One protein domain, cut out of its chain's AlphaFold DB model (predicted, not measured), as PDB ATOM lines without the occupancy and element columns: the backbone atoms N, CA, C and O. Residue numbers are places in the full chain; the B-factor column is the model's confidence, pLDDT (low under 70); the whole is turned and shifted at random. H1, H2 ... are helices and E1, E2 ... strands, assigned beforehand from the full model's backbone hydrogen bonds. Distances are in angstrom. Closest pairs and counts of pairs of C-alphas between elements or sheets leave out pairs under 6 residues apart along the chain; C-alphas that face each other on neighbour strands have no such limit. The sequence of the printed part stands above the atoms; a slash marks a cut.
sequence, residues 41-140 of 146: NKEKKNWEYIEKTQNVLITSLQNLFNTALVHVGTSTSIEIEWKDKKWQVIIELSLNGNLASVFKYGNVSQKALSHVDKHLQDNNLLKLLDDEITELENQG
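AT A GLANCE: This is residues 41 to 140 of the 146 residues of an uncharacterized protein of Anaerolineaceae bacterium 4572_78 (UniProt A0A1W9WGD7). One antiparallel sheet of four strands, E1 to E4, makes a twisted slab, and two helices cover one face of it: the long H1 over the E1 and E2 half, and H2 over the E3 and E4 half. The small last helix, H3, sits at the E4 edge and only grazes the sheet. The printed part has 100 residues, in the order H1 E1 E2 E3 E4 H2 H3, and its class is mixed, helices and strands. The strands run E1, E2, E3, E4 across the sheet, a meander, each strand the antiparallel neighbour of the one before; with H1 and H2 on one face it makes two layers, helices and sheet. The whole is compact, with a radius of gyration of the C-alphas of 13.5 A, and spans 42 by 30 by 23 A.

HOW THE PARTS SIT: Begin at the inner strands E2, residues 77 to 82, and E3, residues 88 to 93: they form a hairpin, with N 78 and O 91 2.8 A apart, within hydrogen-bond range. Edge strand E1, residues 68 to 72, forms a hairpin with E2; look for N 69 and O 81, 2.8 A apart. Edge strand E4, residues 99 to 105, forms a hairpin with E3; there N 103 and O 90 are 2.8 A apart. The sheet is twisted, its C-alphas lying up to 4.4 A off the best plane. H1, residues 41 to 64, is on the sheet over E1 and E2 at a height of 9.1 A and runs along the strands, at 3 degrees to E2 on the local plane; its closest C-alphas to E1 are Gln 62 and Ala 68, 6.5 A. H2, residues 110 to 122, is on the same face over E3 and E4 at a height of 10.4 A, along the strands, at 9 degrees to E4 on the local plane. H1 and H2 are close but not clearly touching: their closest C-alphas, Leu 57 and His 119, are 7.3 A apart, and they run opposite ways at a steep tilt of 40 degrees. H3, residues 130 to 138, only grazes the sheet with residues 130 to 133, and is apart from H1 and from H2. In H1, H2 and H3 every O i to N i+4 pair is within hydrogen-bond range.

IN THESE COORDINATES: Find C-alpha 41 at (160.230, 174.510, 161.683); from there H1 runs 34.9 A to C-alpha 64 at (146.474, 168.619, 193.202). From first to last C-alpha E1 measures 13.1 A, E2 16.6 A, E3 16.5 A, E4 20.4 A, H2 18.2 A and H3 12.3 A. H3 ends at C-alpha 138, (166.375, 148.050, 172.729).

THE WHOLE: The two C-alphas farthest apart, those of Asn 41 and Asp 84, are 42.7 A apart. The printed part has no cut and no long link. Mean pLDDT of the printed part is 73.4; look for values under 70 at residues 41 to 48, 50, 64 to 77, 83 to 85, 95 to 97 and 136 to 140.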
ATOM      1  N   ASN A  41     161.430 173.679 161.516       63.12
ATOM      2  CA  ASN A  41     160.230 174.510 161.683       63.12
ATOM      3  C   ASN A  41     159.026 173.740 162.253       63.12
ATOM      4  O   ASN A  41     158.171 174.338 162.904       63.12
ATOM      5  N   LYS A  42     158.944 172.423 162.013       63.97
ATOM      6  CA  LYS A  42     157.913 171.565 162.613       63.97
ATOM      7  C   LYS A  42     158.176 171.377 164.108       63.97
ATOM      8  O   LYS A  42     157.256 171.512 164.905       63.97
ATOM      9  N   GLU A  43     159.428 171.134 164.481       56.56
ATOM     10  CA  GLU A  43     159.833 170.956 165.878       56.56
ATOM     11  C   GLU A  43     159.724 172.251 166.679       56.56
ATOM     12  O   GLU A  43     159.271 172.208 167.813       56.56
ATOM     13  N   LYS A  44     160.016 173.411 166.076       63.94
ATOM     14  CA  LYS A  44     159.786 174.726 166.700       63.94
ATOM     15  C   LYS A  44     158.314 174.962 167.047       63.94
ATOM     16  O   LYS A  44     158.009 175.433 168.133       63.94
ATOM     17  N   LYS A  45     157.386 174.590 166.158       66.31
ATOM     18  CA  LYS A  45     155.942 174.669 166.449       66.31
ATOM     19  C   LYS A  45     155.517 173.674 167.528       66.31
ATOM     20  O   LYS A  45     154.680 173.990 168.368       66.31
ATOM     21  N   ASN A  46     156.100 172.476 167.515       63.34
ATOM     22  CA  ASN A  46     155.863 171.493 168.565       63.34
ATOM     23  C   ASN A  46     156.450 171.944 169.910       63.34
ATOM     24  O   ASN A  46     155.848 171.646 170.931       63.34
ATOM     25  N   TRP A  47     157.555 172.693 169.932       65.62
ATOM     26  CA  TRP A  47     158.113 173.286 171.151       65.62
ATOM     27  C   TRP A  47     157.129 174.228 171.830       65.62
ATOM     28  O   TRP A  47     156.859 174.045 173.009       65.62
ATOM     29  N   GLU A  48     156.532 175.166 171.095       68.94
ATOM     30  CA  GLU A  48     155.529 176.085 171.655       68.94
ATOM     31  C   GLU A  48     154.318 175.325 172.228       68.94
ATOM     32  O   GLU A  48     153.784 175.659 173.289       68.94
ATOM     33  N   TYR A  49     153.892 174.256 171.546       71.25
ATOM     34  CA  TYR A  49     152.829 173.379 172.033       71.25
ATOM     35  C   TYR A  49     153.236 172.609 173.300       71.25
ATOM     36  O   TYR A  49     152.443 172.521 174.242       71.25
ATOM     37  N   ILE A  50     154.458 172.074 173.344       66.19
ATOM     38  CA  ILE A  50     155.003 171.347 174.495       66.19
ATOM     39  C   ILE A  50     155.144 172.281 175.687       66.19
ATOM     40  O   ILE A  50     154.650 171.942 176.751       66.19
ATOM     41  N   GLU A  51     155.714 173.470 175.511       71.06
ATOM     42  CA  GLU A  51     155.873 174.466 176.574       71.06
ATOM     43  C   GLU A  51     154.514 174.857 177.175       71.06
ATOM     44  O   GLU A  51     154.324 174.862 178.394       71.06
ATOM     45  N   LYS A  52     153.507 175.089 176.323       76.75
ATOM     46  CA  LYS A  52     152.137 175.336 176.784       76.75
ATOM     47  C   LYS A  52     151.574 174.146 177.568       76.75
ATOM     48  O   LYS A  52     150.965 174.338 178.619       76.75
ATOM     49  N   THR A  53     151.774 172.930 177.066       72.88
ATOM     50  CA  THR A  53     151.273 171.694 177.686       72.88
ATOM     51  C   THR A  53     151.968 171.423 179.021       72.88
ATOM     52  O   THR A  53     151.310 171.072 179.997       72.88
ATOM     53  N   GLN A  54     153.275 171.676 179.105       71.62
ATOM     54  CA  GLN A  54     154.064 171.593 180.331       71.62
ATOM     55  C   GLN A  54     153.561 172.562 181.393       71.62
ATOM     56  O   GLN A  54     153.356 172.158 182.532       71.62
ATOM     57  N   ASN A  55     153.295 173.818 181.035       74.25
ATOM     58  CA  ASN A  55     152.800 174.807 181.992       74.25
ATOM     59  C   ASN A  55     151.430 174.419 182.581       74.25
ATOM     60  O   ASN A  55     151.197 174.585 183.784       74.25
ATOM     61  N   VAL A  56     150.541 173.847 181.759       79.06
ATOM     62  CA  VAL A  56     149.244 173.306 182.207       79.06
ATOM     63  C   VAL A  56     149.436 172.094 183.126       79.06
ATOM     64  O   VAL A  56     148.815 172.035 184.192       79.06
ATOM     65  N   LEU A  57     150.328 171.172 182.751       73.81
ATOM     66  CA  LEU A  57     150.733 170.012 183.552       73.81
ATOM     67  C   LEU A  57     151.235 170.430 184.934       73.81
ATOM     68  O   LEU A  57     150.697 169.982 185.946       73.81
ATOM     69  N   ILE A  58     152.218 171.328 184.984       74.75
ATOM     70  CA  ILE A  58     152.846 171.806 186.221       74.75
ATOM     71  C   ILE A  58     151.796 172.431 187.138       74.75
ATOM     72  O   ILE A  58     151.671 172.028 188.294       74.75
ATOM     73  N   THR A  59     150.991 173.357 186.612       74.75
ATOM     74  CA  THR A  59     149.973 174.066 187.401       74.75
ATOM     75  C   THR A  59     148.922 173.101 187.954       74.75
ATOM     76  O   THR A  59     148.536 173.184 189.120       74.75
ATOM     77  N   SER A  60     148.461 172.147 187.141       73.31
ATOM     78  CA  SER A  60     147.473 171.155 187.573       73.31
ATOM     79  C   SER A  60     148.028 170.218 188.644       73.31
ATOM     80  O   SER A  60     147.336 169.942 189.626       73.31
ATOM     81  N   LEU A  61     149.264 169.749 188.477       73.75
ATOM     82  CA  LEU A  61     149.905 168.829 189.411       73.75
ATOM     83  C   LEU A  61     150.229 169.511 190.745       73.75
ATOM     84  O   LEU A  61     149.962 168.929 191.793       73.75
ATOM     85  N   GLN A  62     150.710 170.758 190.726       73.25
ATOM     86  CA  GLN A  62     150.942 171.546 191.942       73.25
ATOM     87  C   GLN A  62     149.645 171.791 192.723       73.25
ATOM     88  O   GLN A  62     149.612 171.582 193.932       73.25
ATOM     89  N   ASN A  63     148.554 172.152 192.035       70.31
ATOM     90  CA  ASN A  63     147.248 172.359 192.673       70.31
ATOM     91  C   ASN A  63     146.671 171.076 193.294       70.31
ATOM     92  O   ASN A  63     145.935 171.136 194.277       70.31
ATOM     93  N   LEU A  64     146.960 169.910 192.708       68.00
ATOM     94  CA  LEU A  64     146.474 168.619 193.202       68.00
ATOM     95  C   LEU A  64     147.334 168.054 194.339       68.00
ATOM     96  O   LEU A  64     146.828 167.304 195.178       68.00
ATOM     97  N   PHE A  65     148.621 168.398 194.375       69.50
ATOM     98  CA  PHE A  65     149.585 167.850 195.317       69.50
ATOM     99  C   PHE A  65     150.310 168.971 196.065       69.50
ATOM    100  O   PHE A  65     151.455 169.293 195.766       69.50
ATOM    101  N   ASN A  66     149.668 169.493 197.115       66.19
ATOM    102  CA  ASN A  66     150.184 170.579 197.966       66.19
ATOM    103  C   ASN A  66     151.582 170.332 198.583       66.19
ATOM    104  O   ASN A  66     152.181 171.254 199.131       66.19
ATOM    105  N   THR A  67     152.096 169.098 198.544       67.44
ATOM    106  CA  THR A  67     153.422 168.712 199.064       67.44
ATOM    107  C   THR A  67     154.414 168.269 197.983       67.44
ATOM    108  O   THR A  67     155.549 167.920 198.320       67.44
ATOM    109  N   ALA A  68     154.011 168.276 196.709       64.25
ATOM    110  CA  ALA A  68     154.882 167.955 195.586       64.25
ATOM    111  C   ALA A  68     155.702 169.177 195.162       64.25
ATOM    112  O   ALA A  68     155.186 170.290 195.055       64.25
ATOM    113  N   LEU A  69     156.979 168.954 194.882       68.81
ATOM    114  CA  LEU A  69     157.835 169.863 194.139       68.81
ATOM    115  C   LEU A  69     157.844 169.409 192.681       68.81
ATOM    116  O   LEU A  69     157.966 168.219 192.400       68.81
ATOM    117  N   VAL A  70     157.679 170.356 191.761       67.00
ATOM    118  CA  VAL A  70     157.717 170.088 190.321       67.00
ATOM    119  C   VAL A  70     158.915 170.820 189.736       67.00
ATOM    120  O   VAL A  70     159.002 172.044 189.844       67.00
ATOM    121  N   HIS A  71     159.820 170.070 189.120       64.25
ATOM    122  CA  HIS A  71     161.004 170.562 188.433       64.25
ATOM    123  C   HIS A  71     160.830 170.375 186.924       64.25
ATOM    124  O   HIS A  71     160.282 169.373 186.466       64.25
ATOM    125  N   VAL A  72     161.302 171.340 186.138       58.38
ATOM    126  CA  VAL A  72     161.348 171.222 184.675       58.38
ATOM    127  C   VAL A  72     162.779 170.864 184.289       58.38
ATOM    128  O   VAL A  72     163.694 171.661 184.486       58.38
ATOM    129  N   GLY A  73     162.967 169.638 183.804       53.19
ATOM    130  CA  GLY A  73     164.236 169.134 183.286       53.19
ATOM    131  C   GLY A  73     164.507 169.631 181.863       53.19
ATOM    132  O   GLY A  73     163.814 170.505 181.350       53.19
ATOM    133  N   THR A  74     165.521 169.078 181.195       50.31
ATOM    134  CA  THR A  74     165.969 169.530 179.866       50.31
ATOM    135  C   THR A  74     164.833 169.560 178.833       50.31
ATOM    136  O   THR A  74     164.424 168.522 178.314       50.31
ATOM    137  N   SER A  75     164.317 170.769 178.573       56.50
ATOM    138  CA  SER A  75     163.300 171.221 177.596       56.50
ATOM    139  C   SER A  75     161.957 170.478 177.497       56.50
ATOM    140  O   SER A  75     160.998 171.045 176.990       56.50
ATOM    141  N   THR A  76     161.843 169.233 177.952       68.50
ATOM    142  CA  THR A  76     160.680 168.360 177.695       68.50
ATOM    143  C   THR A  76     160.288 167.481 178.877       68.50
ATOM    144  O   THR A  76     159.193 166.917 178.876       68.50
ATOM    145  N   SER A  77     161.140 167.397 179.899       67.62
ATOM    146  CA  SER A  77     160.923 166.534 181.057       67.62
ATOM    147  C   SER A  77     160.319 167.315 182.220       67.62
ATOM    148  O   SER A  77     160.768 168.415 182.539       67.62
ATOM    149  N   ILE A  78     159.325 166.732 182.878       72.56
ATOM    150  CA  ILE A  78     158.753 167.214 184.133       72.56
ATOM    151  C   ILE A  78     159.068 166.177 185.199       72.56
ATOM    152  O   ILE A  78     158.688 165.015 185.078       72.56
ATOM    153  N   GLU A  79     159.738 166.601 186.251       75.81
ATOM    154  CA  GLU A  79     160.062 165.777 187.402       75.81
ATOM    155  C   GLU A  79     159.199 166.206 188.585       75.81
ATOM    156  O   GLU A  79     159.061 167.392 188.875       75.81
ATOM    157  N   ILE A  80     158.590 165.233 189.257       75.75
ATOM    158  CA  ILE A  80     157.741 165.457 190.419       75.75
ATOM    159  C   ILE A  80     158.330 164.689 191.599       75.75
ATOM    160  O   ILE A  80     158.403 163.457 191.573       75.75
ATOM    161  N   GLU A  81     158.715 165.424 192.637       76.19
ATOM    162  CA  GLU A  81     159.294 164.900 193.872       76.19
ATOM    163  C   GLU A  81     158.384 165.235 195.060       76.19
ATOM    164  O   GLU A  81     157.868 166.346 195.176       76.19
ATOM    165  N   TRP A  82     158.178 164.286 195.973       79.25
ATOM    166  CA  TRP A  82     157.379 164.516 197.179       79.25
ATOM    167  C   TRP A  82     158.263 164.597 198.420       79.25
ATOM    168  O   TRP A  82     159.007 163.668 198.727       79.25
ATOM    169  N   LYS A  83     158.095 165.677 199.196       64.62
ATOM    170  CA  LYS A  83     158.945 165.998 200.358       64.62
ATOM    171  C   LYS A  83     159.014 164.901 201.427       64.62
ATOM    172  O   LYS A  83     160.049 164.734 202.060       64.62
ATOM    173  N   ASP A  84     157.936 164.142 201.613       63.06
ATOM    174  CA  ASP A  84     157.818 163.235 202.763       63.06
ATOM    175  C   ASP A  84     158.197 161.783 202.464       63.06
ATOM    176  O   ASP A  84     158.198 160.939 203.364       63.06
ATOM    177  N   LYS A  85     158.467 161.429 201.205       58.53
ATOM    178  CA  LYS A  85     158.608 160.024 200.826       58.53
ATOM    179  C   LYS A  85     159.489 159.901 199.585       58.53
ATOM    180  O   LYS A  85     159.220 160.542 198.586       58.53
ATOM    181  N   LYS A  86     160.487 159.012 199.677       71.00
ATOM    182  CA  LYS A  86     161.544 158.652 198.705       71.00
ATOM    183  C   LYS A  86     161.038 158.160 197.329       71.00
ATOM    184  O   LYS A  86     161.447 157.093 196.872       71.00
ATOM    185  N   TRP A  87     160.084 158.843 196.715       80.44
ATOM    186  CA  TRP A  87     159.523 158.495 195.420       80.44
ATOM    187  C   TRP A  87     159.390 159.716 194.526       80.44
ATOM    188  O   TRP A  87     159.235 160.846 194.984       80.44
ATOM    189  N   GLN A  88     159.455 159.434 193.234       80.50
ATOM    190  CA  GLN A  88     159.605 160.415 192.177       80.50
ATOM    191  C   GLN A  88     158.841 159.917 190.954       80.50
ATOM    192  O   GLN A  88     158.802 158.709 190.679       80.50
ATOM    193  N   VAL A  89     158.236 160.847 190.224       82.06
ATOM    194  CA  VAL A  89     157.662 160.584 188.905       82.06
ATOM    195  C   VAL A  89     158.335 161.500 187.895       82.06
ATOM    196  O   VAL A  89     158.359 162.709 188.096       82.06
ATOM    197  N   ILE A  90     158.858 160.932 186.811       80.56
ATOM    198  CA  ILE A  90     159.427 161.696 185.694       80.56
ATOM    199  C   ILE A  90     158.528 161.493 184.480       80.56
ATOM    200  O   ILE A  90     158.242 160.359 184.105       80.56
ATOM    201  N   ILE A  91     158.075 162.586 183.876       80.75
ATOM    202  CA  ILE A  91     157.274 162.604 182.654       80.75
ATOM    203  C   ILE A  91     158.135 163.205 181.551       80.75
ATOM    204  O   ILE A  91     158.558 164.350 181.670       80.75
ATOM    205  N   GLU A  92     158.370 162.474 180.471       78.06
ATOM    206  CA  GLU A  92     159.102 162.976 179.306       78.06
ATOM    207  C   GLU A  92     158.154 163.167 178.128       78.06
ATOM    208  O   GLU A  92     157.411 162.249 177.784       78.06
ATOM    209  N   LEU A  93     158.177 164.348 177.509       75.06
ATOM    210  CA  LEU A  93     157.326 164.687 176.368       75.06
ATOM    211  C   LEU A  93     158.113 164.627 175.055       75.06
ATOM    212  O   LEU A  93     159.244 165.099 174.961       75.06
ATOM    213  N   SER A  94     157.510 164.078 174.005       71.50
ATOM    214  CA  SER A  94     158.170 163.978 172.704       71.50
ATOM    215  C   SER A  94     158.140 165.291 171.929       71.50
ATOM    216  O   SER A  94     157.093 165.903 171.752       71.50
ATOM    217  N   LEU A  95     159.274 165.650 171.326       63.00
ATOM    218  CA  LEU A  95     159.359 166.738 170.342       63.00
ATOM    219  C   LEU A  95     158.625 166.435 169.027       63.00
ATOM    220  O   LEU A  95     158.286 167.341 168.261       63.00
ATOM    221  N   ASN A  96     158.349 165.158 168.765       60.09
ATOM    222  CA  ASN A  96     157.793 164.689 167.500       60.09
ATOM    223  C   ASN A  96     156.261 164.626 167.485       60.09
ATOM    224  O   ASN A  96     155.673 164.411 166.420       60.09
ATOM    225  N   GLY A  97     155.608 164.855 168.626       63.47
ATOM    226  CA  GLY A  97     154.154 164.883 168.743       63.47
ATOM    227  C   GLY A  97     153.684 164.577 170.158       63.47
ATOM    228  O   GLY A  97     154.441 164.669 171.116       63.47
ATOM    229  N   ASN A  98     152.427 164.168 170.287       73.88
ATOM    230  CA  ASN A  98     151.753 164.033 171.577       73.88
ATOM    231  C   ASN A  98     152.127 162.745 172.333       73.88
ATOM    232  O   ASN A  98     151.250 162.087 172.873       73.88
ATOM    233  N   LEU A  99     153.389 162.326 172.329       77.31
ATOM    234  CA  LEU A  99     153.839 161.139 173.059       77.31
ATOM    235  C   LEU A  99     154.400 161.548 174.418       77.31
ATOM    236  O   LEU A  99     155.107 162.552 174.513       77.31
ATOM    237  N   ALA A 100     154.109 160.748 175.442       82.62
ATOM    238  CA  ALA A 100     154.674 160.913 176.772       82.62
ATOM    239  C   ALA A 100     155.170 159.575 177.339       82.62
ATOM    240  O   ALA A 100     154.474 158.563 177.246       82.62
ATOM    241  N   SER A 101     156.333 159.586 177.982       82.56
ATOM    242  CA  SER A 101     156.828 158.482 178.813       82.56
ATOM    243  C   SER A 101     156.683 158.849 180.281       82.56
ATOM    244  O   SER A 101     156.897 160.002 180.647       82.56
ATOM    245  N   VAL A 102     156.333 157.883 181.134       83.50
ATOM    246  CA  VAL A 102     156.199 158.106 182.581       83.50
ATOM    247  C   VAL A 102     157.036 157.090 183.336       83.50
ATOM    248  O   VAL A 102     156.768 155.892 183.279       83.50
ATOM    249  N   PHE A 103     157.995 157.577 184.111       80.62
ATOM    250  CA  PHE A 103     158.831 156.772 184.986       80.62
ATOM    251  C   PHE A 103     158.434 156.970 186.435       80.62
ATOM    252  O   PHE A 103     158.146 158.084 186.869       80.62
ATOM    253  N   LYS A 104     158.460 155.878 187.194       83.56
ATOM    254  CA  LYS A 104     158.166 155.854 188.625       83.56
ATOM    255  C   LYS A 104     159.370 155.307 189.382       83.56
ATOM    256  O   LYS A 104     159.885 154.245 189.036       83.56
ATOM    257  N   TYR A 105     159.770 155.996 190.440       81.06
ATOM    258  CA  TYR A 105     160.829 155.557 191.344       81.06
ATOM    259  C   TYR A 105     160.287 155.514 192.764       81.06
ATOM    260  O   TYR A 105     159.558 156.411 193.177       81.06
ATOM    261  N   GLY A 106     160.629 154.466 193.515       82.62
ATOM    262  CA  GLY A 106     160.086 154.238 194.853       82.62
ATOM    263  C   GLY A 106     158.617 153.795 194.854       82.62
ATOM    264  O   GLY A 106     158.048 153.413 193.833       82.62
ATOM    265  N   ASN A 107     157.995 153.814 196.034       82.19
ATOM    266  CA  ASN A 107     156.623 153.335 196.222       82.19
ATOM    267  C   ASN A 107     155.592 154.452 195.974       82.19
ATOM    268  O   ASN A 107     154.959 154.955 196.907       82.19
ATOM    269  N   VAL A 108     155.472 154.867 194.709       82.94
ATOM    270  CA  VAL A 108     154.493 155.863 194.248       82.94
ATOM    271  C   VAL A 108     153.074 155.354 194.508       82.94
ATOM    272  O   VAL A 108     152.718 154.247 194.108       82.94
ATOM    273  N   SER A 109     152.230 156.163 195.153       81.94
ATOM    274  CA  SER A 109     150.843 155.755 195.411       81.94
ATOM    275  C   SER A 109     150.040 155.589 194.113       81.94
ATOM    276  O   SER A 109     150.145 156.414 193.203       81.94
ATOM    277  N   GLN A 110     149.151 154.591 194.062       82.81
ATOM    278  CA  GLN A 110     148.272 154.373 192.905       82.81
ATOM    279  C   GLN A 110     147.412 155.603 192.586       82.81
ATOM    280  O   GLN A 110     147.181 155.908 191.423       82.81
ATOM    281  N   LYS A 111     146.983 156.350 193.612       81.25
ATOM    282  CA  LYS A 111     146.229 157.597 193.433       81.25
ATOM    283  C   LYS A 111     147.035 158.630 192.640       81.25
ATOM    284  O   LYS A 111     146.494 159.232 191.720       81.25
ATOM    285  N   ALA A 112     148.313 158.818 192.975       78.31
ATOM    286  CA  ALA A 112     149.185 159.744 192.255       78.31
ATOM    287  C   ALA A 112     149.363 159.321 190.789       78.31
ATOM    288  O   ALA A 112     149.193 160.148 189.897       78.31
ATOM    289  N   LEU A 113     149.599 158.028 190.533       84.94
ATOM    290  CA  LEU A 113     149.722 157.494 189.171       84.94
ATOM    291  C   LEU A 113     148.436 157.674 188.353       84.94
ATOM    292  O   LEU A 113     148.498 158.168 187.233       84.94
ATOM    293  N   SER A 114     147.269 157.364 188.923       84.69
ATOM    294  CA  SER A 114     145.984 157.562 188.240       84.69
ATOM    295  C   SER A 114     145.727 159.029 187.882       84.69
ATOM    296  O   SER A 114     145.104 159.311 186.862       84.69
ATOM    297  N   HIS A 115     146.196 159.974 188.703       81.62
ATOM    298  CA  HIS A 115     146.091 161.400 188.392       81.62
ATOM    299  C   HIS A 115     147.018 161.816 187.253       81.62
ATOM    300  O   HIS A 115     146.574 162.554 186.376       81.62
ATOM    301  N   VAL A 116     148.263 161.331 187.245       85.38
ATOM    302  CA  VAL A 116     149.189 161.547 186.125       85.38
ATOM    303  C   VAL A 116     148.572 161.008 184.834       85.38
ATOM    304  O   VAL A 116     148.472 161.742 183.856       85.38
ATOM    305  N   ASP A 117     148.060 159.777 184.858       87.12
ATOM    306  CA  ASP A 117     147.454 159.136 183.687       87.12
ATOM    307  C   ASP A 117     146.238 159.906 183.165       87.12
ATOM    308  O   ASP A 117     146.140 160.174 181.965       87.12
ATOM    309  N   LYS A 118     145.342 160.328 184.065       84.12
ATOM    310  CA  LYS A 118     144.195 161.163 183.697       84.12
ATOM    311  C   LYS A 118     144.647 162.476 183.057       84.12
ATOM    312  O   LYS A 118     144.085 162.885 182.049       84.12
ATOM    313  N   HIS A 119     145.662 163.125 183.618       82.06
ATOM    314  CA  HIS A 119     146.122 164.406 183.102       82.06
ATOM    315  C   HIS A 119     146.728 164.277 181.697       82.06
ATOM    316  O   HIS A 119     146.453 165.108 180.831       82.06
ATOM    317  N   LEU A 120     147.519 163.230 181.443       85.25
ATOM    318  CA  LEU A 120     148.036 162.953 180.101       85.25
ATOM    319  C   LEU A 120     146.884 162.767 179.104       85.25
ATOM    320  O   LEU A 120     146.891 163.375 178.035       85.25
ATOM    321  N   GLN A 121     145.856 162.009 179.490       85.06
ATOM    322  CA  GLN A 121     144.667 161.803 178.668       85.06
ATOM    323  C   GLN A 121     143.910 163.113 178.386       85.06
ATOM    324  O   GLN A 121     143.591 163.384 177.229       85.06
ATOM    325  N   ASP A 122     143.664 163.938 179.410       81.25
ATOM    326  CA  ASP A 122     142.945 165.216 179.288       81.25
ATOM    327  C   ASP A 122     143.674 166.209 178.352       81.25
ATOM    328  O   ASP A 122     143.040 167.066 177.736       81.25
ATOM    329  N   ASN A 123     144.994 166.060 178.183       77.12
ATOM    330  CA  ASN A 123     145.817 166.877 177.282       77.12
ATOM    331  C   ASN A 123     146.102 166.210 175.926       77.12
ATOM    332  O   ASN A 123     146.940 166.695 175.165       77.12
ATOM    333  N   ASN A 124     145.396 165.125 175.589       81.19
ATOM    334  CA  ASN A 124     145.591 164.352 174.358       81.19
ATOM    335  C   ASN A 124     147.024 163.822 174.179       81.19
ATOM    336  O   ASN A 124     147.484 163.670 173.041       81.19
ATOM    337  N   LEU A 125     147.719 163.543 175.285       82.06
ATOM    338  CA  LEU A 125     149.017 162.881 175.290       82.06
ATOM    339  C   LEU A 125     148.819 161.364 175.321       82.06
ATOM    340  O   LEU A 125     148.109 160.808 176.160       82.06
ATOM    341  N   LEU A 126     149.475 160.685 174.393       81.81
ATOM    342  CA  LEU A 126     149.541 159.243 174.309       81.81
ATOM    343  C   LEU A 126     150.703 158.745 175.172       81.81
ATOM    344  O   LEU A 126     151.873 158.912 174.824       81.81
ATOM    345  N   LYS A 127     150.357 158.127 176.302       85.56
ATOM    346  CA  LYS A 127     151.316 157.495 177.205       85.56
ATOM    347  C   LYS A 127     151.865 156.201 176.595       85.56
ATOM    348  O   LYS A 127     151.077 155.333 176.218       85.56
ATOM    349  N   LEU A 128     153.188 156.069 176.564       80.38
ATOM    350  CA  LEU A 128     153.876 154.818 176.244       80.38
ATOM    351  C   LEU A 128     153.774 153.828 177.410       80.38
ATOM    352  O   LEU A 128     153.885 154.208 178.581       80.38
ATOM    353  N   LEU A 129     153.548 152.559 177.085       81.06
ATOM    354  CA  LEU A 129     153.565 151.455 178.042       81.06
ATOM    355  C   LEU A 129     155.003 150.992 178.336       81.06
ATOM    356  O   LEU A 129     155.915 151.237 177.549       81.06
ATOM    357  N   ASP A 130     155.209 150.299 179.461       78.56
ATOM    358  CA  ASP A 130     156.540 149.842 179.900       78.56
ATOM    359  C   ASP A 130     157.229 148.933 178.856       78.56
ATOM    360  O   ASP A 130     158.442 149.008 178.650       78.56
ATOM    361  N   ASP A 131     156.461 148.090 178.162       76.88
ATOM    362  CA  ASP A 131     156.928 147.225 177.073       76.88
ATOM    363  C   ASP A 131     157.291 148.014 175.807       76.88
ATOM    364  O   ASP A 131     158.303 147.718 175.176       76.88
ATOM    365  N   GLU A 132     156.526 149.056 175.474       71.69
ATOM    366  CA  GLU A 132     156.833 149.968 174.363       71.69
ATOM    367  C   GLU A 132     158.097 150.790 174.650       71.69
ATOM    368  O   GLU A 132     158.933 150.959 173.765       71.69
ATOM    369  N   ILE A 133     158.277 151.255 175.891       72.19
ATOM    370  CA  ILE A 133     159.508 151.925 176.335       72.19
ATOM    371  C   ILE A 133     160.696 150.972 176.182       72.19
ATOM    372  O   ILE A 133     161.683 151.326 175.542       72.19
ATOM    373  N   THR A 134     160.570 149.741 176.684       72.06
ATOM    374  CA  THR A 134     161.620 148.713 176.581       72.06
ATOM    375  C   THR A 134     161.957 148.389 175.121       72.06
ATOM    376  O   THR A 134     163.125 148.226 174.762       72.06
ATOM    377  N   GLU A 135     160.953 148.296 174.243       70.88
ATOM    378  CA  GLU A 135     161.165 148.083 172.808       70.88
ATOM    379  C   GLU A 135     161.952 149.243 172.179       70.88
ATOM    380  O   GLU A 135     162.891 149.001 171.417       70.88
ATOM    381  N   LEU A 136     161.615 150.488 172.516       65.12
ATOM    382  CA  LEU A 136     162.304 151.674 172.004       65.12
ATOM    383  C   LEU A 136     163.737 151.807 172.551       65.12
ATOM    384  O   LEU A 136     164.629 152.221 171.804       65.12
ATOM    385  N   GLU A 137     163.975 151.417 173.807       67.06
ATOM    386  CA  GLU A 137     165.315 151.339 174.409       67.06
ATOM    387  C   GLU A 137     166.192 150.315 173.687       67.06
ATOM    388  O   GLU A 137     167.312 150.628 173.277       67.06
ATOM    389  N   ASN A 138     165.663 149.111 173.446       68.25
ATOM    390  CA  ASN A 138     166.375 148.050 172.729       68.25
ATOM    391  C   ASN A 138     166.714 148.431 171.281       68.25
ATOM    392  O   ASN A 138     167.691 147.937 170.721       68.25
ATOM    393  N   GLN A 139     165.915 149.307 170.670       59.66
ATOM    394  CA  GLN A 139     166.164 149.830 169.326       59.66
ATOM    395  C   GLN A 139     167.135 151.027 169.320       59.66
ATOM    396  O   GLN A 139     167.464 151.528 168.246       59.66
ATOM    397  N   GLY A 140     167.598 151.501 170.485       54.78
ATOM    398  CA  GLY A 140     168.469 152.678 170.604       54.78
ATOM    399  C   GLY A 140     167.785 153.997 170.227       54.78
ATOM    400  O   GLY A 140     168.455 154.992 169.974       54.78
TER     401      GLY A 140